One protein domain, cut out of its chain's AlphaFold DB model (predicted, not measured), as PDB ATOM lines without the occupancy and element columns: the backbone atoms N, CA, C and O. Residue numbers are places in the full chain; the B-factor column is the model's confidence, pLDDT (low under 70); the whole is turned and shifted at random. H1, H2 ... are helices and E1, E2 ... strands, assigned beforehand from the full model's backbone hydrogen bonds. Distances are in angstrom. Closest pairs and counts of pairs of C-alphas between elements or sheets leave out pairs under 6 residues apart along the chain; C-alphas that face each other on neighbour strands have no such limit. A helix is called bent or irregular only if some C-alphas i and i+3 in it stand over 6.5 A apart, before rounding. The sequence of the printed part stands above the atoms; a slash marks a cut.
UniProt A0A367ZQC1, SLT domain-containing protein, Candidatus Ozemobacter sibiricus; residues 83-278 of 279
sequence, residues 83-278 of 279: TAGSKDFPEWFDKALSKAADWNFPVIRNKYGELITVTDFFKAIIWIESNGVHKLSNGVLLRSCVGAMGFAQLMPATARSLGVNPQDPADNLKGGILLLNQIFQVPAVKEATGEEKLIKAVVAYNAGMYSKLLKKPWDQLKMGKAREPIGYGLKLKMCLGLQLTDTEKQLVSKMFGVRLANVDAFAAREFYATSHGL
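AT A GLANCE: This is residues 83 to 278 of the 279 residues of the protein "SLT domain-containing protein" of Candidatus Ozemobacter sibiricus (UniProt A0A367ZQC1). A rounded globule of crossed helices has H2 near its middle: H9 and H11 pack on H2, H4 and H6 pass close by it, and H1 packs beside H4. The short helices H5, H7 and H8 sit on H6, H10 packs on H9 and H11, and two long unnamed stretches, residues 98 to 117 and 136 to 155, run between H1, H2 and H3. The printed part has 196 residues, with eleven named helices and one named strand in the order H1, H2, E1, H3 to H11; its class is mostly helix. It is compact, with a radius of gyration of the C-alphas of 16.0 A and spans of 41 by 36 by 33 A.

IN THESE COORDINATES: H1 is residues 89 to 97, 12.0 A from first to last C-alpha, and begins with C-alpha 89 at (-41.108, -9.761, 14.037). H2 is residues 118 to 130, 18.2 A long, and begins with C-alpha 118 at (-47.522, -18.620, 26.778). E1 is residues 133 to 135, and it pairs with no named strand. H3 is residues 156 to 161, and H4 is residues 169 to 184, 23.0 A long. H5 is residues 187 to 190, H6 is residues 194 to 207, 20.4 A long, H7 is residues 212 to 215 and H8 is residues 218 to 221. H9 is residues 227 to 239, 18.0 A long, and H10 is residues 246 to 256, 15.3 A long. H11, the longest helix with residues 260 to 276, is 23.7 A long and ends with C-alpha 276 at (-46.027, -6.716, 26.652). H11 is irregular: C-alphas 261 and 264 are 7.5 A apart.

HOW THE PARTS SIT: H6 is the hub, touching five helices. H6 and H9 touch at a steep tilt of 47 degrees, opposite ways; their closest C-alphas are those of Ile 199 and Gly 233, 5.2 A apart. With residues 201 to 205 alone H6 touches H4, at a steep tilt of 61 degrees, opposite ways; the closest C-alphas are those of Ala 201 and Ile 183, 6.1 A apart. H6 touches H5, closest at the C-alphas of Lys 197 and Val 189, 5.4 A, and H7, closest at those of Lys 200 and Leu 214, 6.0 A. H6 and H8 only just touch, with 3 pairs of C-alphas within 8 A, closest at Glu 196 and Trp 218, 6.4 A. H9 touches H2, closest at the C-alphas of Cys 239 and Ala 124, 5.5 A, at a steep tilt of 48 degrees, opposite ways. With residues 235 to 239 alone H9 touches H11, closest at the C-alphas of Cys 239 and Tyr 272, 4.3 A. H10 and H11 touch, about perpendicular at 74 degrees, closest at the C-alphas of Ser 253 and Leu 260, 5.3 A. H1 and H4 touch at a shallow tilt of 29 degrees, the same way, closest at the C-alphas of Ala 96 and Lys 174, 4.3 A. H3 is close to H4 but not clearly touching, closest at the C-alphas of Ala 159 and Gly 175, 6.5 A. E1 has C-alpha 134 at 6.6 A from C-alpha 169 of H4. Every O i to N i+4 pair is within hydrogen-bond range in H1, H2, H3, H4, H9 and H10, against 9 of 10 in H6 and 9 of 13 in H11; H5, H7 and H8 are too short for such a pair.

THE WHOLE: The C-alphas farthest apart are those of Gly 163 and Ala 261, 46.1 A. The links from H1 to H2 and from E1 to H3, each of 20 residues, are long. The printed part has no cut, and no printed residue is under 70; the mean pLDDT of the printed part is 97.6 in this model.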
ATOM      1  N   THR A  83     -34.965  -5.786  15.744       98.25
ATOM      2  CA  THR A  83     -35.554  -5.719  17.078       98.25
ATOM      3  C   THR A  83     -36.969  -6.276  17.061       98.25
ATOM      4  O   THR A  83     -37.490  -6.621  15.998       98.25
ATOM      5  N   ALA A  84     -37.603  -6.338  18.227       97.44
ATOM      6  CA  ALA A  84     -39.011  -6.674  18.333       97.44
ATOM      7  C   ALA A  84     -39.901  -5.689  17.566       97.44
ATOM      8  O   ALA A  84     -40.937  -6.099  17.095       97.44
ATOM      9  N   GLY A  85     -39.466  -4.441  17.343       96.38
ATOM     10  CA  GLY A  85     -40.178  -3.475  16.497       96.38
ATOM     11  C   GLY A  85     -39.917  -3.617  14.993       96.38
ATOM     12  O   GLY A  85     -40.211  -2.694  14.233       96.38
ATOM     13  N   SER A  86     -39.296  -4.712  14.544       96.94
ATOM     14  CA  SER A  86     -39.110  -4.974  13.110       96.94
ATOM     15  C   SER A  86     -40.429  -5.410  12.488       96.94
ATOM     16  O   SER A  86     -41.132  -6.231  13.062       96.94
ATOM     17  N   LYS A  87     -40.716  -4.958  11.262       96.56
ATOM     18  CA  LYS A  87     -41.949  -5.313  10.533       96.56
ATOM     19  C   LYS A  87     -42.236  -6.822  10.445       96.56
ATOM     20  O   LYS A  87     -43.394  -7.213  10.399       96.56
ATOM     21  N   ASP A  88     -41.186  -7.643  10.415       97.12
ATOM     22  CA  ASP A  88     -41.271  -9.094  10.227       97.12
ATOM     23  C   ASP A  88     -41.307  -9.850  11.576       97.12
ATOM     24  O   ASP A  88     -41.524 -11.061  11.605       97.12
ATOM     25  N   PHE A  89     -41.108  -9.153  12.706       98.25
ATOM     26  CA  PHE A  89     -41.108  -9.761  14.037       98.25
ATOM     27  C   PHE A  89     -42.414 -10.490  14.387       98.25
ATOM     28  O   PHE A  89     -42.286 -11.624  14.853       98.25
ATOM     29  N   PRO A  90     -43.629  -9.950  14.129       97.94
ATOM     30  CA  PRO A  90     -44.862 -10.676  14.432       97.94
ATOM     31  C   PRO A  90     -44.898 -12.056  13.766       97.94
ATOM     32  O   PRO A  90     -45.165 -13.060  14.418       97.94
ATOM     33  N   GLU A  91     -44.533 -12.131  12.483       98.31
ATOM     34  CA  GLU A  91     -44.533 -13.390  11.733       98.31
ATOM     35  C   GLU A  91     -43.508 -14.387  12.294       98.31
ATOM     36  O   GLU A  91     -43.797 -15.578  12.442       98.31
ATOM     37  N   TRP A  92     -42.296 -13.927  12.612       98.56
ATOM     38  CA  TRP A  92     -41.265 -14.774  13.213       98.56
ATOM     39  C   TRP A  92     -41.675 -15.288  14.593       98.56
ATOM     40  O   TRP A  92     -41.445 -16.457  14.917       98.56
ATOM     41  N   PHE A  93     -42.286 -14.419  15.391       98.62
ATOM     42  CA  PHE A  93     -42.740 -14.713  16.737       98.62
ATOM     43  C   PHE A  93     -43.902 -15.715  16.731       98.62
ATOM     44  O   PHE A  93     -43.823 -16.731  17.422       98.62
ATOM     45  N   ASP A  94     -44.908 -15.527  15.875       98.31
ATOM     46  CA  ASP A  94     -46.033 -16.459  15.720       98.31
ATOM     47  C   ASP A  94     -45.569 -17.832  15.213       98.31
ATOM     48  O   ASP A  94     -45.989 -18.880  15.717       98.31
ATOM     49  N   LYS A  95     -44.626 -17.857  14.260       98.38
ATOM     50  CA  LYS A  95     -43.999 -19.107  13.803       98.38
ATOM     51  C   LYS A  95     -43.270 -19.820  14.936       98.38
ATOM     52  O   LYS A  95     -43.360 -21.047  15.011       98.38
ATOM     53  N   ALA A  96     -42.572 -19.094  15.807       98.62
ATOM     54  CA  ALA A  96     -41.934 -19.676  16.982       98.62
ATOM     55  C   ALA A  96     -42.979 -20.234  17.961       98.62
ATOM     56  O   ALA A  96     -42.874 -21.399  18.341       98.62
ATOM     57  N   LEU A  97     -44.020 -19.463  18.297       98.19
ATOM     58  CA  LEU A  97     -45.105 -19.896  19.185       98.19
ATOM     59  C   LEU A  97     -45.838 -21.139  18.671       98.19
ATOM     60  O   LEU A  97     -46.185 -22.005  19.467       98.19
ATOM     61  N   SER A  98     -45.984 -21.304  17.352       98.06
ATOM     62  CA  SER A  98     -46.561 -22.524  16.759       98.06
ATOM     63  C   SER A  98     -45.777 -23.809  17.074       98.06
ATOM     64  O   SER A  98     -46.262 -24.911  16.819       98.06
ATOM     65  N   LYS A  99     -44.542 -23.689  17.584       98.44
ATOM     66  CA  LYS A  99     -43.693 -24.808  18.019       98.44
ATOM     67  C   LYS A  99     -43.767 -25.070  19.520       98.44
ATOM     68  O   LYS A  99     -43.104 -26.001  19.981       98.44
ATOM     69  N   ALA A 100     -44.525 -24.278  20.277       97.31
ATOM     70  CA  ALA A 100     -44.735 -24.527  21.694       97.31
ATOM     71  C   ALA A 100     -45.481 -25.857  21.875       97.31
ATOM     72  O   ALA A 100     -46.496 -26.115  21.231       97.31
ATOM     73  N   ALA A 101     -44.934 -26.724  22.721       95.88
ATOM     74  CA  ALA A 101     -45.597 -27.953  23.135       95.88
ATOM     75  C   ALA A 101     -46.700 -27.656  24.166       95.88
ATOM     76  O   ALA A 101     -46.795 -26.548  24.693       95.88
ATOM     77  N   ASP A 102     -47.495 -28.668  24.511       94.88
ATOM     78  CA  ASP A 102     -48.359 -28.571  25.686       94.88
ATOM     79  C   ASP A 102     -47.499 -28.571  26.959       94.88
ATOM     80  O   ASP A 102     -46.918 -29.582  27.366       94.88
ATOM     81  N   TRP A 103     -47.370 -27.393  27.560       95.62
ATOM     82  CA  TRP A 103     -46.592 -27.177  28.777       95.62
ATOM     83  C   TRP A 103     -47.390 -27.444  30.056       95.62
ATOM     84  O   TRP A 103     -46.842 -27.281  31.154       95.62
ATOM     85  N   ASN A 104     -48.673 -27.825  29.948       95.62
ATOM     86  CA  ASN A 104     -49.631 -27.744  31.050       95.62
ATOM     87  C   ASN A 104     -49.472 -26.382  31.755       95.62
ATOM     88  O   ASN A 104     -49.093 -26.292  32.935       95.62
ATOM     89  N   PHE A 105     -49.576 -25.325  30.943       97.50
ATOM     90  CA  PHE A 105     -49.270 -23.959  31.346       97.50
ATOM     91  C   PHE A 105     -50.244 -23.523  32.453       97.50
ATOM     92  O   PHE A 105     -51.443 -23.791  32.343       97.50
ATOM     93  N   PRO A 106     -49.763 -22.913  33.550       97.19
ATOM     94  CA  PRO A 106     -50.597 -22.679  34.717       97.19
ATOM     95  C   PRO A 106     -51.630 -21.580  34.443       97.19
ATOM     96  O   PRO A 106     -51.312 -20.543  33.865       97.19
ATOM     97  N   VAL A 107     -52.859 -21.784  34.916       97.50
ATOM     98  CA  VAL A 107     -53.923 -20.771  34.864       97.50
ATOM     99  C   VAL A 107     -53.723 -19.802  36.029       97.50
ATOM    100  O   VAL A 107     -54.177 -20.055  37.143       97.50
ATOM    101  N   ILE A 108     -53.000 -18.711  35.783       97.12
ATOM    102  CA  ILE A 108     -52.709 -17.666  36.773       97.12
ATOM    103  C   ILE A 108     -53.062 -16.289  36.216       97.12
ATOM    104  O   ILE A 108     -52.923 -16.042  35.017       97.12
ATOM    105  N   ARG A 109     -53.520 -15.391  37.090       97.25
ATOM    106  CA  ARG A 109     -53.795 -13.996  36.739       97.25
ATOM    107  C   ARG A 109     -52.724 -13.079  37.312       97.25
ATOM    108  O   ARG A 109     -52.222 -13.333  38.406       97.25
ATOM    109  N   ASN A 110     -52.383 -12.032  36.573       96.94
ATOM    110  CA  ASN A 110     -51.510 -10.970  37.059       96.94
ATOM    111  C   ASN A 110     -52.255 -10.065  38.066       96.94
ATOM    112  O   ASN A 110     -53.458 -10.222  38.299       96.94
ATOM    113  N   LYS A 111     -51.553  -9.090  38.656       95.62
ATOM    114  CA  LYS A 111     -52.139  -8.139  39.622       95.62
ATOM    115  C   LYS A 111     -53.212  -7.217  39.020       95.62
ATOM    116  O   LYS A 111     -53.943  -6.579  39.768       95.62
ATOM    117  N   TYR A 112     -53.322  -7.189  37.693       95.31
ATOM    118  CA  TYR A 112     -54.325  -6.445  36.928       95.31
ATOM    119  C   TYR A 112     -55.551  -7.299  36.553       95.31
ATOM    120  O   TYR A 112     -56.463  -6.835  35.874       95.31
ATOM    121  N   GLY A 113     -55.584  -8.568  36.974       95.00
ATOM    122  CA  GLY A 113     -56.678  -9.495  36.694       95.00
ATOM    123  C   GLY A 113     -56.626 -10.157  35.313       95.00
ATOM    124  O   GLY A 113     -57.538 -10.917  34.981       95.00
ATOM    125  N   GLU A 114     -55.581  -9.949  34.516       95.12
ATOM    126  CA  GLU A 114     -55.426 -10.552  33.187       95.12
ATOM    127  C   GLU A 114     -54.819 -11.955  33.290       95.12
ATOM    128  O   GLU A 114     -53.984 -12.222  34.154       95.12
ATOM    129  N   LEU A 115     -55.259 -12.873  32.426       97.44
ATOM    130  CA  LEU A 115     -54.700 -14.223  32.367       97.44
ATOM    131  C   LEU A 115     -53.302 -14.167  31.745       97.44
ATOM    132  O   LEU A 115     -53.152 -13.653  30.642       97.44
ATOM    133  N   ILE A 116     -52.309 -14.753  32.415       98.38
ATOM    134  CA  ILE A 116     -50.960 -14.884  31.858       98.38
ATOM    135  C   ILE A 116     -50.943 -16.032  30.849       98.38
ATOM    136  O   ILE A 116     -51.380 -17.146  31.147       98.38
ATOM    137  N   THR A 117     -50.399 -15.772  29.664       98.06
ATOM    138  CA  THR A 117     -50.338 -16.726  28.553       98.06
ATOM    139  C   THR A 117     -48.911 -17.174  28.232       98.06
ATOM    140  O   THR A 117     -47.918 -16.598  28.686       98.06
ATOM    141  N   VAL A 118     -48.798 -18.202  27.385       98.31
ATOM    142  CA  VAL A 118     -47.522 -18.620  26.778       98.31
ATOM    143  C   VAL A 118     -46.869 -17.468  26.005       98.31
ATOM    144  O   VAL A 118     -45.648 -17.314  26.054       98.31
ATOM    145  N   THR A 119     -47.674 -16.634  25.340       98.25
ATOM    146  CA  THR A 119     -47.204 -15.439  24.631       98.25
ATOM    147  C   THR A 119     -46.520 -14.464  25.584       98.25
ATOM    148  O   THR A 119     -45.394 -14.047  25.312       98.25
ATOM    149  N   ASP A 120     -47.147 -14.152  26.720       98.50
ATOM    150  CA  ASP A 120     -46.604 -13.197  27.696       98.50
ATOM    151  C   ASP A 120     -45.319 -13.732  28.328       98.50
ATOM    152  O   ASP A 120     -44.324 -13.017  28.452       98.50
ATOM    153  N   PHE A 121     -45.295 -15.029  28.645       98.81
ATOM    154  CA  PHE A 121     -44.097 -15.687  29.147       98.81
ATOM    155  C   PHE A 121     -42.947 -15.632  28.140       98.81
ATOM    156  O   PHE A 121     -41.823 -15.296  28.513       98.81
ATOM    157  N   PHE A 122     -43.198 -15.904  26.857       98.75
ATOM    158  CA  PHE A 122     -42.131 -15.868  25.861       98.75
ATOM    159  C   PHE A 122     -41.646 -14.440  25.566       98.75
ATOM    160  O   PHE A 122     -40.440 -14.218  25.451       98.75
ATOM    161  N   LYS A 123     -42.547 -13.449  25.548       98.75
ATOM    162  CA  LYS A 123     -42.171 -12.027  25.503       98.75
ATOM    163  C   LYS A 123     -41.301 -11.631  26.696       98.75
ATOM    164  O   LYS A 123     -40.283 -10.965  26.511       98.75
ATOM    165  N   ALA A 124     -41.647 -12.091  27.899       98.81
ATOM    166  CA  ALA A 124     -40.848 -11.854  29.095       98.81
ATOM    167  C   ALA A 124     -39.435 -12.446  28.970       98.81
ATOM    168  O   ALA A 124     -38.475 -11.761  29.314       98.81
ATOM    169  N   ILE A 125     -39.284 -13.662  28.427       98.81
ATOM    170  CA  ILE A 125     -37.963 -14.255  28.147       98.81
ATOM    171  C   ILE A 125     -37.166 -13.373  27.179       98.81
ATOM    172  O   ILE A 125     -36.037 -13.005  27.485       98.81
ATOM    173  N   ILE A 126     -37.752 -12.965  26.049       98.81
ATOM    174  CA  ILE A 126     -37.068 -12.113  25.060       98.81
ATOM    175  C   ILE A 126     -36.628 -10.779  25.676       98.81
ATOM    176  O   ILE A 126     -35.515 -10.313  25.415       98.81
ATOM    177  N   TRP A 127     -37.487 -10.163  26.492       98.69
ATOM    178  CA  TRP A 127     -37.157  -8.928  27.197       98.69
ATOM    179  C   TRP A 127     -35.994  -9.131  28.172       98.69
ATOM    180  O   TRP A 127     -35.016  -8.396  28.114       98.69
ATOM    181  N   ILE A 128     -36.050 -10.169  29.011       98.62
ATOM    182  CA  ILE A 128     -35.006 -10.469  30.003       98.62
ATOM    183  C   ILE A 128     -33.648 -10.732  29.347       98.62
ATOM    184  O   ILE A 128     -32.626 -10.286  29.873       98.62
ATOM    185  N   GLU A 129     -33.647 -11.448  28.224       98.50
ATOM    186  CA  GLU A 129     -32.434 -11.874  27.527       98.50
ATOM    187  C   GLU A 129     -31.804 -10.755  26.690       98.50
ATOM    188  O   GLU A 129     -30.582 -10.629  26.622       98.50
ATOM    189  N   SER A 130     -32.620  -9.930  26.029       98.38
ATOM    190  CA  SER A 130     -32.118  -9.035  24.978       98.38
ATOM    191  C   SER A 130     -32.743  -7.647  24.941       98.38
ATOM    192  O   SER A 130     -32.396  -6.854  24.066       98.38
ATOM    193  N   ASN A 131     -33.692  -7.350  25.832       97.50
ATOM    194  CA  ASN A 131     -34.587  -6.198  25.730       97.50
ATOM    195  C   ASN A 131     -35.289  -6.114  24.362       97.50
ATOM    196  O   ASN A 131     -35.537  -5.022  23.863       97.50
ATOM    197  N   GLY A 132     -35.562  -7.248  23.705       97.94
ATOM    198  CA  GLY A 132     -36.158  -7.261  22.366       97.94
ATOM    199  C   GLY A 132     -35.207  -6.830  21.247       97.94
ATOM    200  O   GLY A 132     -35.663  -6.308  20.230       97.94
ATOM    201  N   VAL A 133     -33.895  -7.028  21.395       98.44
ATOM    202  CA  VAL A 133     -32.887  -6.677  20.382       98.44
ATOM    203  C   VAL A 133     -32.190  -7.929  19.852       98.44
ATOM    204  O   VAL A 133     -31.558  -8.673  20.589       98.44
ATOM    205  N   HIS A 134     -32.234  -8.149  18.540       98.62
ATOM    206  CA  HIS A 134     -31.479  -9.219  17.885       98.62
ATOM    207  C   HIS A 134     -30.191  -8.695  17.242       98.62
ATOM    208  O   HIS A 134     -29.122  -9.272  17.425       98.62
ATOM    209  N   LYS A 135     -30.270  -7.576  16.517       98.31
ATOM    210  CA  LYS A 135     -29.126  -6.842  15.957       98.31
ATOM    211  C   LYS A 135     -29.214  -5.383  16.377       98.31
ATOM    212  O   LYS A 135     -30.276  -4.772  16.267       98.31
ATOM    213  N   LEU A 136     -28.090  -4.829  16.811       96.50
ATOM    214  CA  LEU A 136     -27.944  -3.408  17.114       96.50
ATOM    215  C   LEU A 136     -28.190  -2.566  15.855       96.50
ATOM    216  O   LEU A 136     -28.074  -3.059  14.735       96.50
ATOM    217  N   SER A 137     -28.463  -1.271  16.019       94.44
ATOM    218  CA  SER A 137     -28.794  -0.357  14.910       94.44
ATOM    219  C   SER A 137     -27.724  -0.263  13.809       94.44
ATOM    220  O   SER A 137     -28.036   0.105  12.673       94.44
ATOM    221  N   ASN A 138     -26.476  -0.626  14.123       94.50
ATOM    222  CA  ASN A 138     -25.347  -0.712  13.192       94.50
ATOM    223  C   ASN A 138     -25.254  -2.058  12.434       94.50
ATOM    224  O   ASN A 138     -24.387  -2.207  11.573       94.50
ATOM    225  N   GLY A 139     -26.141  -3.014  12.718       95.94
ATOM    226  CA  GLY A 139     -26.207  -4.341  12.100       95.94
ATOM    227  C   GLY A 139     -25.429  -5.439  12.826       95.94
ATOM    228  O   GLY A 139     -25.488  -6.596  12.409       95.94
ATOM    229  N   VAL A 140     -24.719  -5.118  13.911       97.25
ATOM    230  CA  VAL A 140     -23.982  -6.108  14.705       97.25
ATOM    231  C   VAL A 140     -24.964  -6.986  15.482       97.25
ATOM    232  O   VAL A 140     -25.835  -6.478  16.189       97.25
ATOM    233  N   LEU A 141     -24.816  -8.309  15.360       98.06
ATOM    234  CA  LEU A 141     -25.577  -9.295  16.137       98.06
ATOM    235  C   LEU A 141     -25.347  -9.077  17.636       98.06
ATOM    236  O   LEU A 141     -24.198  -9.035  18.080       98.06
ATOM    237  N   LEU A 142     -26.430  -8.984  18.410       98.12
ATOM    238  CA  LEU A 142     -26.344  -8.888  19.861       98.12
ATOM    239  C   LEU A 142     -25.724 -10.175  20.410       98.12
ATOM    240  O   LEU A 142     -26.269 -11.264  20.206       98.12
ATOM    241  N   ARG A 143     -24.588 -10.044  21.097       98.00
ATOM    242  CA  ARG A 143     -23.831 -11.168  21.644       98.00
ATOM    243  C   ARG A 143     -23.383 -10.883  23.076       98.00
ATOM    244  O   ARG A 143     -22.832  -9.816  23.335       98.00
ATOM    245  N   SER A 144     -23.564 -11.844  23.979       96.06
ATOM    246  CA  SER A 144     -23.032 -11.761  25.343       96.06
ATOM    247  C   SER A 144     -21.524 -12.065  25.397       96.06
ATOM    248  O   SER A 144     -20.959 -12.619  24.453       96.06
ATOM    249  N   CYS A 145     -20.849 -11.773  26.516       95.31
ATOM    250  CA  CYS A 145     -19.423 -12.083  26.677       95.31
ATOM    251  C   CYS A 145     -19.126 -13.593  26.679       95.31
ATOM    252  O   CYS A 145     -18.009 -13.991  26.365       95.31
ATOM    253  N   VAL A 146     -20.132 -14.435  26.949       93.81
ATOM    254  CA  VAL A 146     -20.037 -15.904  26.829       93.81
ATOM    255  C   VAL A 146     -20.520 -16.431  25.485       93.81
ATOM    256  O   VAL A 146     -20.517 -17.634  25.249       93.81
ATOM    257  N   GLY A 147     -20.907 -15.547  24.568       96.62
ATOM    258  CA  GLY A 147     -21.224 -15.909  23.193       96.62
ATOM    259  C   GLY A 147     -22.684 -16.271  22.930       96.62
ATOM    260  O   GLY A 147     -22.970 -16.710  21.814       96.62
ATOM    261  N   ALA A 148     -23.589 -16.060  23.889       97.94
ATOM    262  CA  ALA A 148     -25.036 -16.131  23.678       97.94
ATOM    263  C   ALA A 148     -25.481 -15.096  22.629       97.94
ATOM    264  O   ALA A 148     -24.861 -14.038  22.542       97.94
ATOM    265  N   MET A 149     -26.487 -15.395  21.798       98.56
ATOM    266  CA  MET A 149     -26.819 -14.582  20.613       98.56
ATOM    267  C   MET A 149     -28.307 -14.262  20.456       98.56
ATOM    268  O   MET A 149     -29.156 -15.138  20.624       98.56
ATOM    269  N   GLY A 150     -28.598 -13.047  19.981       98.38
ATOM    270  CA  GLY A 150     -29.909 -12.644  19.462       98.38
ATOM    271  C   GLY A 150     -31.004 -12.485  20.524       98.38
ATOM    272  O   GLY A 150     -30.712 -12.352  21.710       98.38
ATOM    273  N   PHE A 151     -32.266 -12.516  20.082       98.69
ATOM    274  CA  PHE A 151     -33.457 -12.302  20.915       98.69
ATOM    275  C   PHE A 151     -33.523 -13.207  22.148       98.69
ATOM    276  O   PHE A 151     -33.785 -12.738  23.250       98.69
ATOM    277  N   ALA A 152     -33.297 -14.503  21.945       98.56
ATOM    278  CA  ALA A 152     -33.413 -15.537  22.965       98.56
ATOM    279  C   ALA A 152     -32.057 -15.897  23.604       98.56
ATOM    280  O   ALA A 152     -31.988 -16.875  24.347       98.56
ATOM    281  N   GLN A 153     -30.986 -15.158  23.266       98.56
ATOM    282  CA  GLN A 153     -29.620 -15.358  23.773       98.56
ATOM    283  C   GLN A 153     -29.183 -16.835  23.758       98.56
ATOM    284  O   GLN A 153     -28.663 -17.393  24.722       98.56
ATOM    285  N   LEU A 154     -29.359 -17.503  22.618       98.12
ATOM    286  CA  LEU A 154     -28.974 -18.906  22.499       98.12
ATOM    287  C   LEU A 154     -27.451 -19.049  22.464       98.12
ATOM    288  O   LEU A 154     -26.767 -18.443  21.632       98.12
ATOM    289  N   MET A 155     -26.921 -19.910  23.332       97.94
ATOM    290  CA  MET A 155     -25.533 -20.357  23.248       97.94
ATOM    291  C   MET A 155     -25.308 -21.155  21.950       97.94
ATOM    292  O   MET A 155     -26.184 -21.932  21.555       97.94
ATOM    293  N   PRO A 156     -24.129 -21.061  21.300       97.62
ATOM    294  CA  PRO A 156     -23.865 -21.775  20.048       97.62
ATOM    295  C   PRO A 156     -24.084 -23.291  20.138       97.62
ATOM    296  O   PRO A 156     -24.584 -23.899  19.196       97.62
ATOM    297  N   ALA A 157     -23.711 -23.911  21.263       96.94
ATOM    298  CA  ALA A 157     -23.906 -25.344  21.481       96.94
ATOM    299  C   ALA A 157     -25.392 -25.718  21.586       96.94
ATOM    300  O   ALA A 157     -25.809 -26.701  20.980       96.94
ATOM    301  N   THR A 158     -26.183 -24.898  22.280       96.94
ATOM    302  CA  THR A 158     -27.636 -25.063  22.399       96.94
ATOM    303  C   THR A 158     -28.325 -24.909  21.049       96.94
ATOM    304  O   THR A 158     -29.154 -25.726  20.675       96.94
ATOM    305  N   ALA A 159     -27.948 -23.903  20.260       98.25
ATOM    306  CA  ALA A 159     -28.522 -23.723  18.930       98.25
ATOM    307  C   ALA A 159     -28.227 -24.922  18.006       98.25
ATOM    308  O   ALA A 159     -29.118 -25.395  17.304       98.25
ATOM    309  N   ARG A 160     -27.004 -25.475  18.073       98.31
ATOM    310  CA  ARG A 160     -26.637 -26.700  17.344       98.31
ATOM    311  C   ARG A 160     -27.455 -27.912  17.780       98.31
ATOM    312  O   ARG A 160     -27.920 -28.641  16.912       98.31
ATOM    313  N   SER A 161     -27.639 -28.135  19.084       97.88
ATOM    314  CA  SER A 161     -28.419 -29.283  19.572       97.88
ATOM    315  C   SER A 161     -29.902 -29.187  19.210       97.88
ATOM    316  O   SER A 161     -30.559 -30.211  19.049       97.88
ATOM    317  N   LEU A 162     -30.418 -27.967  19.048       98.12
ATOM    318  CA  LEU A 162     -31.785 -27.688  18.609       98.12
ATOM    319  C   LEU A 162     -31.943 -27.640  17.078       98.12
ATOM    320  O   LEU A 162     -33.068 -27.538  16.592       98.12
ATOM    321  N   GLY A 163     -30.845 -27.695  16.317       98.25
ATOM    322  CA  GLY A 163     -30.865 -27.628  14.855       98.25
ATOM    323  C   GLY A 163     -31.354 -26.286  14.296       98.25
ATOM    324  O   GLY A 163     -32.044 -26.273  13.279       98.25
ATOM    325  N   VAL A 164     -31.034 -25.169  14.958       98.62
ATOM    326  CA  VAL A 164     -31.417 -23.808  14.529       98.62
ATOM    327  C   VAL A 164     -30.197 -22.919  14.289       98.62
ATOM    328  O   VAL A 164     -29.151 -23.091  14.923       98.62
ATOM    329  N   ASN A 165     -30.332 -21.923  13.413       98.38
ATOM    330  CA  ASN A 165     -29.327 -20.876  13.243       98.38
ATOM    331  C   ASN A 165     -29.602 -19.680  14.179       98.38
ATOM    332  O   ASN A 165     -30.512 -18.896  13.923       98.38
ATOM    333  N   PRO A 166     -28.787 -19.438  15.223       98.00
ATOM    334  CA  PRO A 166     -29.065 -18.377  16.189       98.00
ATOM    335  C   PRO A 166     -28.790 -16.962  15.650       98.00
ATOM    336  O   PRO A 166     -29.123 -15.995  16.335       98.00
ATOM    337  N   GLN A 167     -28.167 -16.823  14.473       98.38
ATOM    338  CA  GLN A 167     -27.932 -15.531  13.811       98.38
ATOM    339  C   GLN A 167     -29.096 -15.095  12.911       98.38
ATOM    340  O   GLN A 167     -29.133 -13.941  12.473       98.38
ATOM    341  N   ASP A 168     -29.992 -16.026  12.589       98.56
ATOM    342  CA  ASP A 168     -31.240 -15.728  11.906       98.56
ATOM    343  C   ASP A 168     -32.305 -15.357  12.958       98.56
ATOM    344  O   ASP A 168     -32.467 -16.086  13.941       98.56
ATOM    345  N   PRO A 169     -33.011 -14.220  12.816       98.50
ATOM    346  CA  PRO A 169     -33.971 -13.764  13.819       98.50
ATOM    347  C   PRO A 169     -35.111 -14.755  14.083       98.50
ATOM    348  O   PRO A 169     -35.482 -14.955  15.242       98.50
ATOM    349  N   ALA A 170     -35.642 -15.392  13.036       98.69
ATOM    350  CA  ALA A 170     -36.770 -16.312  13.144       98.69
ATOM    351  C   ALA A 170     -36.351 -17.642  13.779       98.69
ATOM    352  O   ALA A 170     -36.999 -18.126  14.710       98.69
ATOM    353  N   ASP A 171     -35.227 -18.203  13.334       98.69
ATOM    354  CA  ASP A 171     -34.663 -19.428  13.903       98.69
ATOM    355  C   ASP A 171     -34.196 -19.230  15.354       98.69
ATOM    356  O   ASP A 171     -34.309 -20.148  16.167       98.69
ATOM    357  N   ASN A 172     -33.728 -18.032  15.719       98.88
ATOM    358  CA  ASN A 172     -33.376 -17.698  17.099       98.88
ATOM    359  C   ASN A 172     -34.604 -17.739  18.029       98.88
ATOM    360  O   ASN A 172     -34.546 -18.370  19.085       98.88
ATOM    361  N   LEU A 173     -35.730 -17.143  17.615       98.88
ATOM    362  CA  LEU A 173     -36.992 -17.207  18.364       98.88
ATOM    363  C   LEU A 173     -37.514 -18.645  18.459       98.88
ATOM    364  O   LEU A 173     -37.860 -19.115  19.544       98.88
ATOM    365  N   LYS A 174     -37.500 -19.382  17.342       98.88
ATOM    366  CA  LYS A 174     -37.850 -20.808  17.312       98.88
ATOM    367  C   LYS A 174     -36.997 -21.609  18.296       98.88
ATOM    368  O   LYS A 174     -37.536 -22.414  19.049       98.88
ATOM    369  N   GLY A 175     -35.683 -21.384  18.323       98.81
ATOM    370  CA  GLY A 175     -34.778 -22.042  19.262       98.81
ATOM    371  C   GLY A 175     -35.093 -21.724  20.725       98.81
ATOM    372  O   GLY A 175     -35.046 -22.630  21.552       98.81
ATOM    373  N   GLY A 176     -35.493 -20.488  21.037       98.75
ATOM    374  CA  GLY A 176     -35.984 -20.117  22.368       98.75
ATOM    375  C   GLY A 176     -37.187 -20.962  22.806       98.75
ATOM    376  O   GLY A 176     -37.171 -21.547  23.888       98.75
ATOM    377  N   ILE A 177     -38.191 -21.119  21.937       98.81
ATOM    378  CA  ILE A 177     -39.362 -21.974  22.206       98.81
ATOM    379  C   ILE A 177     -38.986 -23.455  22.319       98.81
ATOM    380  O   ILE A 177     -39.467 -24.145  23.217       98.81
ATOM    381  N   LEU A 178     -38.106 -23.964  21.454       98.81
ATOM    382  CA  LEU A 178     -37.660 -25.359  21.527       98.81
ATOM    383  C   LEU A 178     -36.876 -25.650  22.815       98.81
ATOM    384  O   LEU A 178     -37.038 -26.724  23.397       98.81
ATOM    385  N   LEU A 179     -36.071 -24.699  23.291       98.81
ATOM    386  CA  LEU A 179     -35.410 -24.805  24.590       98.81
ATOM    387  C   LEU A 179     -36.435 -24.813  25.732       98.81
ATOM    388  O   LEU A 179     -36.343 -25.648  26.632       98.81
ATOM    389  N   LEU A 180     -37.446 -23.942  25.676       98.81
ATOM    390  CA  LEU A 180     -38.536 -23.936  26.651       98.81
ATOM    391  C   LEU A 180     -39.310 -25.260  26.662       98.81
ATOM    392  O   LEU A 180     -39.567 -25.783  27.741       98.81
ATOM    393  N   ASN A 181     -39.580 -25.871  25.504       98.75
ATOM    394  CA  ASN A 181     -40.182 -27.207  25.438       98.75
ATOM    395  C   ASN A 181     -39.383 -28.236  26.253       98.75
ATOM    396  O   ASN A 181     -39.976 -29.031  26.978       98.75
ATOM    397  N   GLN A 182     -38.048 -28.214  26.169       98.62
ATOM    398  CA  GLN A 182     -37.193 -29.099  26.969       98.62
ATOM    399  C   GLN A 182     -37.266 -28.754  28.462       98.62
ATOM    400  O   GLN A 182     -37.403 -29.649  29.294       98.62
ATOM    401  N   ILE A 183     -37.231 -27.462  28.805       98.62
ATOM    402  CA  ILE A 183     -37.301 -26.976  30.190       98.62
ATOM    403  C   ILE A 183     -38.621 -27.372  30.863       98.62
ATOM    404  O   ILE A 183     -38.598 -27.872  31.985       98.62
ATOM    405  N   PHE A 184     -39.764 -27.219  30.193       98.56
ATOM    406  CA  PHE A 184     -41.073 -27.580  30.750       98.56
ATOM    407  C   PHE A 184     -41.263 -29.095  30.948       98.56
ATOM    408  O   PHE A 184     -42.163 -29.499  31.681       98.56
ATOM    409  N   GLN A 185     -40.404 -29.940  30.363       98.06
ATOM    410  CA  GLN A 185     -40.380 -31.386  30.625       98.06
ATOM    411  C   GLN A 185     -39.433 -31.796  31.762       98.06
ATOM    412  O   GLN A 185     -39.471 -32.949  32.196       98.06
ATOM    413  N   VAL A 186     -38.604 -30.885  32.283       97.69
ATOM    414  CA  VAL A 186     -37.770 -31.158  33.463       97.69
ATOM    415  C   VAL A 186     -38.684 -31.460  34.655       97.69
ATOM    416  O   VAL A 186     -39.552 -30.634  34.935       97.69
ATOM    417  N   PRO A 187     -38.476 -32.555  35.417       97.38
ATOM    418  CA  PRO A 187     -39.365 -32.935  36.523       97.38
ATOM    419  C   PRO A 187     -39.662 -31.789  37.497       97.38
ATOM    420  O   PRO A 187     -40.819 -31.473  37.747       97.38
ATOM    421  N   ALA A 188     -38.627 -31.059  37.928       97.00
ATOM    422  CA  ALA A 188     -38.772 -29.934  38.853       97.00
ATOM    423  C   ALA A 188     -39.653 -28.780  38.330       97.00
ATOM    424  O   ALA A 188     -40.205 -28.040  39.141       97.00
ATOM    425  N   VAL A 189     -39.757 -28.604  37.006       98.19
ATOM    426  CA  VAL A 189     -40.621 -27.601  36.357       98.19
ATOM    427  C   VAL A 189     -41.997 -28.201  36.071       98.19
ATOM    428  O   VAL A 189     -43.014 -27.592  36.390       98.19
ATOM    429  N   LYS A 190     -42.032 -29.411  35.509       97.69
ATOM    430  CA  LYS A 190     -43.250 -30.131  35.129       97.69
ATOM    431  C   LYS A 190     -44.195 -30.345  36.313       97.69
ATOM    432  O   LYS A 190     -45.401 -30.161  36.156       97.69
ATOM    433  N   GLU A 191     -43.639 -30.711  37.468       96.75
ATOM    434  CA  GLU A 191     -44.367 -31.003  38.712       96.75
ATOM    435  C   GLU A 191     -44.748 -29.746  39.504       96.75
ATOM    436  O   GLU A 191     -45.661 -29.791  40.325       96.75
ATOM    437  N   ALA A 192     -44.065 -28.620  39.276       97.81
ATOM    438  CA  ALA A 192     -44.408 -27.363  39.928       97.81
ATOM    439  C   ALA A 192     -45.763 -26.833  39.430       97.81
ATOM    440  O   ALA A 192     -46.241 -27.196  38.356       97.81
ATOM    441  N   THR A 193     -46.374 -25.924  40.184       97.19
ATOM    442  CA  THR A 193     -47.676 -25.322  39.855       97.19
ATOM    443  C   THR A 193     -47.639 -23.805  40.018       97.19
ATOM    444  O   THR A 193     -46.724 -23.265  40.639       97.19
ATOM    445  N   GLY A 194     -48.641 -23.107  39.475       97.44
ATOM    446  CA  GLY A 194     -48.800 -21.659  39.649       97.44
ATOM    447  C   GLY A 194     -47.575 -20.843  39.213       97.44
ATOM    448  O   GLY A 194     -46.878 -21.211  38.264       97.44
ATOM    449  N   GLU A 195     -47.298 -19.748  39.928       97.75
ATOM    450  CA  GLU A 195     -46.133 -18.882  39.680       97.75
ATOM    451  C   GLU A 195     -44.803 -19.643  39.781       97.75
ATOM    452  O   GLU A 195     -43.884 -19.392  39.001       97.75
ATOM    453  N   GLU A 196     -44.699 -20.608  40.703       98.19
ATOM    454  CA  GLU A 196     -43.463 -21.360  40.928       98.19
ATOM    455  C   GLU A 196     -43.031 -22.132  39.677       98.19
ATOM    456  O   GLU A 196     -41.839 -22.167  39.369       98.19
ATOM    457  N   LYS A 197     -43.980 -22.686  38.908       98.56
ATOM    458  CA  LYS A 197     -43.676 -23.345  37.627       98.56
ATOM    459  C   LYS A 197     -42.960 -22.388  36.670       98.56
ATOM    460  O   LYS A 197     -41.917 -22.741  36.120       98.56
ATOM    461  N   LEU A 198     -43.489 -21.176  36.498       98.75
ATOM    462  CA  LEU A 198     -42.917 -20.184  35.583       98.75
ATOM    463  C   LEU A 198     -41.562 -19.667  36.082       98.75
ATOM    464  O   LEU A 198     -40.616 -19.548  35.302       98.75
ATOM    465  N   ILE A 199     -41.435 -19.438  37.392       98.75
ATOM    466  CA  ILE A 199     -40.178 -19.018  38.022       98.75
ATOM    467  C   ILE A 199     -39.098 -20.092  37.845       98.75
ATOM    468  O   ILE A 199     -37.963 -19.780  37.483       98.75
ATOM    469  N   LYS A 200     -39.425 -21.374  38.042       98.69
ATOM    470  CA  LYS A 200     -38.469 -22.462  37.798       98.69
ATOM    471  C   LYS A 200     -38.080 -22.565  36.332       98.69
ATOM    472  O   LYS A 200     -36.909 -22.810  36.058       98.69
ATOM    473  N   ALA A 201     -39.011 -22.344  35.405       98.75
ATOM    474  CA  ALA A 201     -38.705 -22.348  33.980       98.75
ATOM    475  C   ALA A 201     -37.699 -21.243  33.603       98.75
ATOM    476  O   ALA A 201     -36.695 -21.536  32.956       98.75
ATOM    477  N   VAL A 202     -37.889 -19.999  34.067       98.81
ATOM    478  CA  VAL A 202     -36.939 -18.904  33.775       98.81
ATOM    479  C   VAL A 202     -35.598 -19.078  34.502       98.81
ATOM    480  O   VAL A 202     -34.544 -18.776  33.945       98.81
ATOM    481  N   VAL A 203     -35.600 -19.646  35.715       98.62
ATOM    482  CA  VAL A 203     -34.365 -20.007  36.432       98.62
ATOM    483  C   VAL A 203     -33.612 -21.117  35.699       98.62
ATOM    484  O   VAL A 203     -32.389 -21.061  35.612       98.62
ATOM    485  N   ALA A 204     -34.315 -22.114  35.162       98.56
ATOM    486  CA  ALA A 204     -33.728 -23.177  34.352       98.56
ATOM    487  C   ALA A 204     -33.162 -22.642  33.030       98.56
ATOM    488  O   ALA A 204     -32.126 -23.130  32.580       98.56
ATOM    489  N   TYR A 205     -33.807 -21.635  32.437       98.56
ATOM    490  CA  TYR A 205     -33.326 -20.968  31.228       98.56
ATOM    491  C   TYR A 205     -31.957 -20.313  31.464       98.56
ATOM    492  O   TYR A 205     -31.027 -20.539  30.695       98.56
ATOM    493  N   ASN A 206     -31.799 -19.601  32.586       98.06
ATOM    494  CA  ASN A 206     -30.539 -18.953  32.960       98.06
ATOM    495  C   ASN A 206     -29.472 -19.920  33.498       98.06
ATOM    496  O   ASN A 206     -28.334 -19.920  33.044       98.06
ATOM    497  N   ALA A 207     -29.823 -20.741  34.489       96.38
ATOM    498  CA  ALA A 207     -28.865 -21.544  35.252       96.38
ATOM    499  C   ALA A 207     -28.664 -22.964  34.693       96.38
ATOM    500  O   ALA A 207     -27.873 -23.737  35.240       96.38
ATOM    501  N   GLY A 208     -29.405 -23.327  33.646       95.88
ATOM    502  CA  GLY A 208     -29.438 -24.660  33.060       95.88
ATOM    503  C   GLY A 208     -30.536 -25.566  33.634       95.88
ATOM    504  O   GLY A 208     -30.860 -25.549  34.826       95.88
ATOM    505  N   MET A 209     -31.062 -26.434  32.765       94.81
ATOM    506  CA  MET A 209     -32.233 -27.290  33.010       94.81
ATOM    507  C   MET A 209     -32.082 -28.323  34.141       94.81
ATOM    508  O   MET A 209     -33.079 -28.813  34.658       94.81
ATOM    509  N   TYR A 210     -30.854 -28.633  34.568       92.88
ATOM    510  CA  TYR A 210     -30.575 -29.575  35.666       92.88
ATOM    511  C   TYR A 210     -29.916 -28.906  36.880       92.88
ATOM    512  O   TYR A 210     -29.313 -29.574  37.726       92.88
ATOM    513  N   SER A 211     -30.016 -27.578  36.983       97.12
ATOM    514  CA  SER A 211     -29.467 -26.833  38.111       97.12
ATOM    515  C   SER A 211     -30.052 -27.311  39.444       97.12
ATOM    516  O   SER A 211     -31.262 -27.479  39.602       97.12
ATOM    517  N   LYS A 212     -29.191 -27.452  40.463       97.00
ATOM    518  CA  LYS A 212     -29.614 -27.792  41.836       97.00
ATOM    519  C   LYS A 212     -30.556 -26.741  42.434       97.00
ATOM    520  O   LYS A 212     -31.259 -27.046  43.394       97.00
ATOM    521  N   LEU A 213     -30.577 -25.526  41.880       97.44
ATOM    522  CA  LEU A 213     -31.468 -24.449  42.310       97.44
ATOM    523  C   LEU A 213     -32.947 -24.801  42.105       97.44
ATOM    524  O   LEU A 213     -33.762 -24.409  42.930       97.44
ATOM    525  N   LEU A 214     -33.281 -25.606  41.090       97.38
ATOM    526  CA  LEU A 214     -34.664 -26.000  40.779       97.38
ATOM    527  C   LEU A 214     -35.304 -26.890  41.858       97.38
ATOM    528  O   LEU A 214     -36.527 -27.024  41.919       97.38
ATOM    529  N   LYS A 215     -34.481 -27.481  42.735       96.12
ATOM    530  CA  LYS A 215     -34.937 -28.263  43.894       96.12
ATOM    531  C   LYS A 215     -35.481 -27.390  45.023       96.12
ATOM    532  O   LYS A 215     -36.116 -27.913  45.930       96.12
ATOM    533  N   LYS A 216     -35.195 -26.085  45.005       96.88
ATOM    534  CA  LYS A 216     -35.653 -25.148  46.028       96.88
ATOM    535  C   LYS A 216     -36.976 -24.517  45.591       96.88
ATOM    536  O   LYS A 216     -37.057 -24.084  44.439       96.88
ATOM    537  N   PRO A 217     -37.975 -24.411  46.482       97.31
ATOM    538  CA  PRO A 217     -39.116 -23.544  46.230       97.31
ATOM    539  C   PRO A 217     -38.659 -22.085  46.176       97.31
ATOM    540  O   PRO A 217     -37.610 -21.725  46.730       97.31
ATOM    541  N   TRP A 218     -39.444 -21.236  45.512       97.94
ATOM    542  CA  TRP A 218     -39.064 -19.843  45.266       97.94
ATOM    543  C   TRP A 218     -38.742 -19.074  46.555       97.94
ATOM    544  O   TRP A 218     -37.719 -18.393  46.618       97.94
ATOM    545  N   ASP A 219     -39.526 -19.269  47.619       97.25
ATOM    546  CA  ASP A 219     -39.305 -18.610  48.911       97.25
ATOM    547  C   ASP A 219     -37.961 -18.965  49.560       97.25
ATOM    548  O   ASP A 219     -37.352 -18.131  50.227       97.25
ATOM    549  N   GLN A 220     -37.440 -20.168  49.310       97.69
ATOM    550  CA  GLN A 220     -36.098 -20.548  49.754       97.69
ATOM    551  C   GLN A 220     -35.014 -20.063  48.788       97.69
ATOM    552  O   GLN A 220     -33.911 -19.708  49.214       97.69
ATOM    553  N   LEU A 221     -35.288 -20.071  47.480       97.69
ATOM    554  CA  LEU A 221     -34.329 -19.639  46.466       97.69
ATOM    555  C   LEU A 221     -34.032 -18.139  46.580       97.69
ATOM    556  O   LEU A 221     -32.858 -17.766  46.572       97.69
ATOM    557  N   LYS A 222     -35.063 -17.299  46.741       96.88
ATOM    558  CA  LYS A 222     -34.948 -15.830  46.786       96.88
ATOM    559  C   LYS A 222     -34.191 -15.301  48.006       96.88
ATOM    560  O   LYS A 222     -33.590 -14.236  47.937       96.88
ATOM    561  N   MET A 223     -34.136 -16.089  49.080       96.25
ATOM    562  CA  MET A 223     -33.325 -15.818  50.275       96.25
ATOM    563  C   MET A 223     -31.863 -16.285  50.139       96.25
ATOM    564  O   MET A 223     -31.053 -16.113  51.049       96.25
ATOM    565  N   GLY A 224     -31.516 -16.926  49.021       95.00
ATOM    566  CA  GLY A 224     -30.197 -17.490  48.770       95.00
ATOM    567  C   GLY A 224     -29.161 -16.490  48.248       95.00
ATOM    568  O   GLY A 224     -29.357 -15.280  48.200       95.00
ATOM    569  N   LYS A 225     -28.014 -17.030  47.817       95.31
ATOM    570  CA  LYS A 225     -26.877 -16.252  47.283       95.31
ATOM    571  C   LYS A 225     -26.777 -16.261  45.749       95.31
ATOM    572  O   LYS A 225     -25.889 -15.615  45.201       95.31
ATOM    573  N   ALA A 226     -27.657 -16.986  45.055       96.19
ATOM    574  CA  ALA A 226     -27.636 -17.142  43.598       96.19
ATOM    575  C   ALA A 226     -28.221 -15.902  42.895       96.19
ATOM    576  O   ALA A 226     -29.325 -15.944  42.364       96.19
ATOM    577  N   ARG A 227     -27.492 -14.779  42.950       96.12
ATOM    578  CA  ARG A 227     -27.996 -13.445  42.573       96.12
ATOM    579  C   ARG A 227     -28.585 -13.379  41.166       96.12
ATOM    580  O   ARG A 227     -29.648 -12.796  41.003       96.12
ATOM    581  N   GLU A 228     -27.914 -13.964  40.179       95.56
ATOM    582  CA  GLU A 228     -28.369 -13.917  38.786       95.56
ATOM    583  C   GLU A 228     -29.667 -14.724  38.576       95.56
ATOM    584  O   GLU A 228     -30.657 -14.111  38.172       95.56
ATOM    585  N   PRO A 229     -29.767 -16.007  38.981       97.94
ATOM    586  CA  PRO A 229     -31.036 -16.743  38.957       97.94
ATOM    587  C   PRO A 229     -32.178 -16.082  39.741       97.94
ATOM    588  O   PRO A 229     -33.321 -16.073  39.287       97.94
ATOM    589  N   ILE A 230     -31.883 -15.493  40.908       98.50
ATOM    590  CA  ILE A 230     -32.870 -14.721  41.683       98.50
ATOM    591  C   ILE A 230     -33.337 -13.506  40.871       98.50
ATOM    592  O   ILE A 230     -34.533 -13.232  40.804       98.50
ATOM    593  N   GLY A 231     -32.414 -12.806  40.211       98.44
ATOM    594  CA  GLY A 231     -32.731 -11.703  39.310       98.44
ATOM    595  C   GLY A 231     -33.633 -12.125  38.157       98.44
ATOM    596  O   GLY A 231     -34.588 -11.418  37.863       98.44
ATOM    597  N   TYR A 232     -33.399 -13.288  37.550       98.69
ATOM    598  CA  TYR A 232     -34.269 -13.826  36.499       98.69
ATOM    599  C   TYR A 232     -35.694 -14.089  36.994       98.69
ATOM    600  O   TYR A 232     -36.650 -13.676  36.340       98.69
ATOM    601  N   GLY A 233     -35.848 -14.688  38.180       98.69
ATOM    602  CA  GLY A 233     -37.161 -14.873  38.806       98.69
ATOM    603  C   GLY A 233     -37.886 -13.547  39.066       98.69
ATOM    604  O   GLY A 233     -39.054 -13.405  38.712       98.69
ATOM    605  N   LEU A 234     -37.189 -12.545  39.618       98.81
ATOM    606  CA  LEU A 234     -37.764 -11.221  39.888       98.81
ATOM    607  C   LEU A 234     -38.142 -10.474  38.606       98.81
ATOM    608  O   LEU A 234     -39.247  -9.944  38.518       98.81
ATOM    609  N   LYS A 235     -37.258 -10.455  37.600       98.81
ATOM    610  CA  LYS A 235     -37.549  -9.840  36.299       98.81
ATOM    611  C   LYS A 235     -38.761 -10.491  35.646       98.81
ATOM    612  O   LYS A 235     -39.621  -9.769  35.162       98.81
ATOM    613  N   LEU A 236     -38.875 -11.822  35.692       98.88
ATOM    614  CA  LEU A 236     -40.050 -12.521  35.174       98.88
ATOM    615  C   LEU A 236     -41.324 -12.074  35.890       98.88
ATOM    616  O   LEU A 236     -42.295 -11.736  35.220       98.88
ATOM    617  N   LYS A 237     -41.326 -12.037  37.231       98.75
ATOM    618  CA  LYS A 237     -42.494 -11.561  37.987       98.75
ATOM    619  C   LYS A 237     -42.901 -10.150  37.562       98.75
ATOM    620  O   LYS A 237     -44.084  -9.916  37.341       98.75
ATOM    621  N   MET A 238     -41.936  -9.244  37.392       98.75
ATOM    622  CA  MET A 238     -42.202  -7.876  36.934       98.75
ATOM    623  C   MET A 238     -42.728  -7.834  35.492       98.75
ATOM    624  O   MET A 238     -43.732  -7.172  35.251       98.75
ATOM    625  N   CYS A 239     -42.127  -8.584  34.560       98.75
ATOM    626  CA  CYS A 239     -42.604  -8.675  33.176       98.75
ATOM    627  C   CYS A 239     -44.038  -9.196  33.102       98.75
ATOM    628  O   CYS A 239     -44.824  -8.670  32.335       98.75
ATOM    629  N   LEU A 240     -44.387 -10.201  33.910       98.62
ATOM    630  CA  LEU A 240     -45.718 -10.815  33.931       98.62
ATOM    631  C   LEU A 240     -46.741 -10.050  34.782       98.62
ATOM    632  O   LEU A 240     -47.897 -10.458  34.859       98.62
ATOM    633  N   GLY A 241     -46.334  -8.976  35.466       98.00
ATOM    634  CA  GLY A 241     -47.223  -8.202  36.336       98.00
ATOM    635  C   GLY A 241     -47.668  -8.983  37.574       98.00
ATOM    636  O   GLY A 241     -48.730  -8.715  38.131       98.00
ATOM    637  N   LEU A 242     -46.885  -9.971  38.008       97.94
ATOM    638  CA  LEU A 242     -47.152 -10.718  39.233       97.94
ATOM    639  C   LEU A 242     -46.902  -9.831  40.453       97.94
ATOM    640  O   LEU A 242     -45.962  -9.030  40.480       97.94
ATOM    641  N   GLN A 243     -47.726  -9.994  41.488       96.06
ATOM    642  CA  GLN A 243     -47.574  -9.220  42.714       96.06
ATOM    643  C   GLN A 243     -46.241  -9.566  43.392       96.06
ATOM    644  O   GLN A 243     -45.941 -10.729  43.684       96.06
ATOM    645  N   LEU A 244     -45.432  -8.536  43.649       97.94
ATOM    646  CA  LEU A 244     -44.208  -8.674  44.431       97.94
ATOM    647  C   LEU A 244     -44.544  -8.638  45.923       97.94
ATOM    648  O   LEU A 244     -45.271  -7.753  46.381       97.94
ATOM    649  N   THR A 245     -43.981  -9.584  46.670       97.81
ATOM    650  CA  THR A 245     -43.955  -9.565  48.144       97.81
ATOM    651  C   THR A 245     -43.006  -8.477  48.654       97.81
ATOM    652  O   THR A 245     -42.107  -8.055  47.928       97.81
ATOM    653  N   ASP A 246     -43.125  -8.064  49.917       97.75
ATOM    654  CA  ASP A 246     -42.249  -7.025  50.488       97.75
ATOM    655  C   ASP A 246     -40.762  -7.388  50.403       97.75
ATOM    656  O   ASP A 246     -39.926  -6.557  50.043       97.75
ATOM    657  N   THR A 247     -40.424  -8.657  50.646       98.00
ATOM    658  CA  THR A 247     -39.059  -9.171  50.469       98.00
ATOM    659  C   THR A 247     -38.586  -9.030  49.023       98.00
ATOM    660  O   THR A 247     -37.453  -8.625  48.773       98.00
ATOM    661  N   GLU A 248     -39.443  -9.337  48.049       98.62
ATOM    662  CA  GLU A 248     -39.113  -9.192  46.628       98.62
ATOM    663  C   GLU A 248     -38.955  -7.721  46.243       98.62
ATOM    664  O   GLU A 248     -38.011  -7.393  45.526       98.62
ATOM    665  N   LYS A 249     -39.790  -6.820  46.778       98.62
ATOM    666  CA  LYS A 249     -39.644  -5.375  46.559       98.62
ATOM    667  C   LYS A 249     -38.316  -4.850  47.103       98.62
ATOM    668  O   LYS A 249     -37.632  -4.097  46.416       98.62
ATOM    669  N   GLN A 250     -37.894  -5.297  48.287       98.38
ATOM    670  CA  GLN A 250     -36.577  -4.960  48.844       98.38
ATOM    671  C   GLN A 250     -35.427  -5.485  47.972       98.38
ATOM    672  O   GLN A 250     -34.447  -4.771  47.736       98.38
ATOM    673  N   LEU A 251     -35.541  -6.713  47.455       98.25
ATOM    674  CA  LEU A 251     -34.550  -7.282  46.540       98.25
ATOM    675  C   LEU A 251     -34.472  -6.492  45.228       98.25
ATOM    676  O   LEU A 251     -33.366  -6.188  44.784       98.25
ATOM    677  N   VAL A 252     -35.613  -6.125  44.635       98.50
ATOM    678  CA  VAL A 252     -35.686  -5.300  43.418       98.50
ATOM    679  C   VAL A 252     -35.087  -3.917  43.667       98.50
ATOM    680  O   VAL A 252     -34.210  -3.497  42.915       98.50
ATOM    681  N   SER A 253     -35.471  -3.250  44.760       98.44
ATOM    682  CA  SER A 253     -34.911  -1.955  45.165       98.44
ATOM    683  C   SER A 253     -33.382  -1.988  45.204       98.44
ATOM    684  O   SER A 253     -32.719  -1.170  44.566       98.44
ATOM    685  N   LYS A 254     -32.811  -3.003  45.860       97.50
ATOM    686  CA  LYS A 254     -31.359  -3.186  45.947       97.50
ATOM    687  C   LYS A 254     -30.713  -3.545  44.607       97.50
ATOM    688  O   LYS A 254     -29.613  -3.084  44.325       97.50
ATOM    689  N   MET A 255     -31.354  -4.400  43.813       96.12
ATOM    690  CA  MET A 255     -30.805  -4.919  42.557       96.12
ATOM    691  C   MET A 255     -30.757  -3.857  41.458       96.12
ATOM    692  O   MET A 255     -29.793  -3.825  40.697       96.12
ATOM    693  N   PHE A 256     -31.775  -3.000  41.387       96.25
ATOM    694  CA  PHE A 256     -31.924  -1.990  40.337       96.25
ATOM    695  C   PHE A 256     -31.613  -0.567  40.810       96.25
ATOM    696  O   PHE A 256     -31.649   0.360  40.006       96.25
ATOM    697  N   GLY A 257     -31.288  -0.378  42.093       97.12
ATOM    698  CA  GLY A 257     -30.985   0.942  42.649       97.12
ATOM    699  C   GLY A 257     -32.189   1.885  42.643       97.12
ATOM    700  O   GLY A 257     -32.023   3.093  42.498       97.12
ATOM    701  N   VAL A 258     -33.401   1.340  42.777       96.12
ATOM    702  CA  VAL A 258     -34.657   2.101  42.803       96.12
ATOM    703  C   VAL A 258     -35.144   2.260  44.243       96.12
ATOM    704  O   VAL A 258     -34.996   1.346  45.056       96.12
ATOM    705  N   ARG A 259     -35.723   3.417  44.591       97.88
ATOM    706  CA  ARG A 259     -36.327   3.636  45.918       97.88
ATOM    707  C   ARG A 259     -37.439   2.613  46.158       97.88
ATOM    708  O   ARG A 259     -38.222   2.353  45.251       97.88
ATOM    709  N   LEU A 260     -37.536   2.070  47.376       97.62
ATOM    710  CA  LEU A 260     -38.512   1.020  47.708       97.62
ATOM    711  C   LEU A 260     -39.959   1.423  47.372       97.62
ATOM    712  O   LEU A 260     -40.697   0.610  46.825       97.62
ATOM    713  N   ALA A 261     -40.329   2.683  47.628       96.31
ATOM    714  CA  ALA A 261     -41.652   3.231  47.310       96.31
ATOM    715  C   ALA A 261     -41.973   3.246  45.802       96.31
ATOM    716  O   ALA A 261     -43.135   3.174  45.423       96.31
ATOM    717  N   ASN A 262     -40.951   3.267  44.940       96.81
ATOM    718  CA  ASN A 262     -41.111   3.389  43.490       96.81
ATOM    719  C   ASN A 262     -40.994   2.032  42.776       96.81
ATOM    720  O   ASN A 262     -41.043   1.980  41.551       96.81
ATOM    721  N   VAL A 263     -40.809   0.929  43.513       97.81
ATOM    722  CA  VAL A 263     -40.589  -0.402  42.925       97.81
ATOM    723  C   VAL A 263     -41.768  -0.849  42.064       97.81
ATOM    724  O   VAL A 263     -41.544  -1.403  40.991       97.81
ATOM    725  N   ASP A 264     -43.007  -0.611  42.497       96.00
ATOM    726  CA  ASP A 264     -44.185  -1.051  41.742       96.00
ATOM    727  C   ASP A 264     -44.346  -0.276  40.426       96.00
ATOM    728  O   ASP A 264     -44.593  -0.897  39.389       96.00
ATOM    729  N   ALA A 265     -44.141   1.046  40.454       95.44
ATOM    730  CA  ALA A 265     -44.153   1.896  39.262       95.44
ATOM    731  C   ALA A 265     -43.005   1.535  38.303       95.44
ATOM    732  O   ALA A 265     -43.212   1.371  37.101       95.44
ATOM    733  N   PHE A 266     -41.805   1.307  38.844       96.62
ATOM    734  CA  PHE A 266     -40.646   0.837  38.086       96.62
ATOM    735  C   PHE A 266     -40.906  -0.517  37.415       96.62
ATOM    736  O   PHE A 266     -40.653  -0.666  36.224       96.62
ATOM    737  N   ALA A 267     -41.449  -1.494  38.146       97.75
ATOM    738  CA  ALA A 267     -41.797  -2.802  37.598       97.75
ATOM    739  C   ALA A 267     -42.853  -2.694  36.485       97.75
ATOM    740  O   ALA A 267     -42.733  -3.354  35.452       97.75
ATOM    741  N   ALA A 268     -43.869  -1.850  36.677       95.69
ATOM    742  CA  ALA A 268     -44.922  -1.632  35.692       95.69
ATOM    743  C   ALA A 268     -44.379  -0.997  34.398       95.69
ATOM    744  O   ALA A 268     -44.669  -1.483  33.308       95.69
ATOM    745  N   ARG A 269     -43.551   0.047  34.505       94.06
ATOM    746  CA  ARG A 269     -43.036   0.784  33.342       94.06
ATOM    747  C   ARG A 269     -41.888   0.055  32.643       94.06
ATOM    748  O   ARG A 269     -41.944  -0.185  31.450       94.06
ATOM    749  N   GLU A 270     -40.860  -0.350  33.383       95.62
ATOM    750  CA  GLU A 270     -39.606  -0.844  32.791       95.62
ATOM    751  C   GLU A 270     -39.647  -2.331  32.405       95.62
ATOM    752  O   GLU A 270     -38.792  -2.797  31.646       95.62
ATOM    753  N   PHE A 271     -40.623  -3.092  32.914       97.94
ATOM    754  CA  PHE A 271     -40.744  -4.528  32.638       97.94
ATOM    755  C   PHE A 271     -42.099  -4.911  32.062       97.94
ATOM    756  O   PHE A 271     -42.141  -5.557  31.016       97.94
ATOM    757  N   TYR A 272     -43.205  -4.566  32.725       97.88
ATOM    758  CA  TYR A 272     -44.525  -4.994  32.264       97.88
ATOM    759  C   TYR A 272     -44.869  -4.378  30.904       97.88
ATOM    760  O   TYR A 272     -45.015  -5.110  29.924       97.88
ATOM    761  N   ALA A 273     -44.924  -3.043  30.832       96.69
ATOM    762  CA  ALA A 273     -45.305  -2.297  29.636       96.69
ATOM    763  C   ALA A 273     -44.381  -2.584  28.442       96.69
ATOM    764  O   ALA A 273     -44.852  -2.780  27.321       96.69
ATOM    765  N   THR A 274     -43.071  -2.653  28.682       95.69
ATOM    766  CA  THR A 274     -42.053  -2.905  27.653       95.69
ATOM    767  C   THR A 274     -42.103  -4.329  27.107       95.69
ATOM    768  O   THR A 274     -42.093  -4.523  25.890       95.69
ATOM    769  N   SER A 275     -42.198  -5.343  27.976       97.12
ATOM    770  CA  SER A 275     -42.272  -6.740  27.535       97.12
ATOM    771  C   SER A 275     -43.598  -7.057  26.837       97.12
ATOM    772  O   SER A 275     -43.594  -7.716  25.799       97.12
ATOM    773  N   HIS A 276     -44.730  -6.535  27.318       96.25
ATOM    774  CA  HIS A 276     -46.027  -6.716  26.652       96.25
ATOM    775  C   HIS A 276     -46.099  -5.969  25.316       96.25
ATOM    776  O   HIS A 276     -46.736  -6.442  24.366       96.25
ATOM    777  N   GLY A 277     -45.380  -4.851  25.221       95.12
ATOM    778  CA  GLY A 277     -45.229  -4.031  24.029       95.12
ATOM    779  C   GLY A 277     -44.454  -4.656  22.873       95.12
ATOM    780  O   GLY A 277     -44.545  -4.147  21.758       95.12
ATOM    781  N   LEU A 278     -43.743  -5.770  23.087       95.88
ATOM    782  CA  LEU A 278     -43.069  -6.495  22.005       95.88
ATOM    783  C   LEU A 278     -44.100  -6.964  20.967       95.88
ATOM    784  O   LEU A 278     -44.998  -7.748  21.292       95.88
TER     785      LEU A 278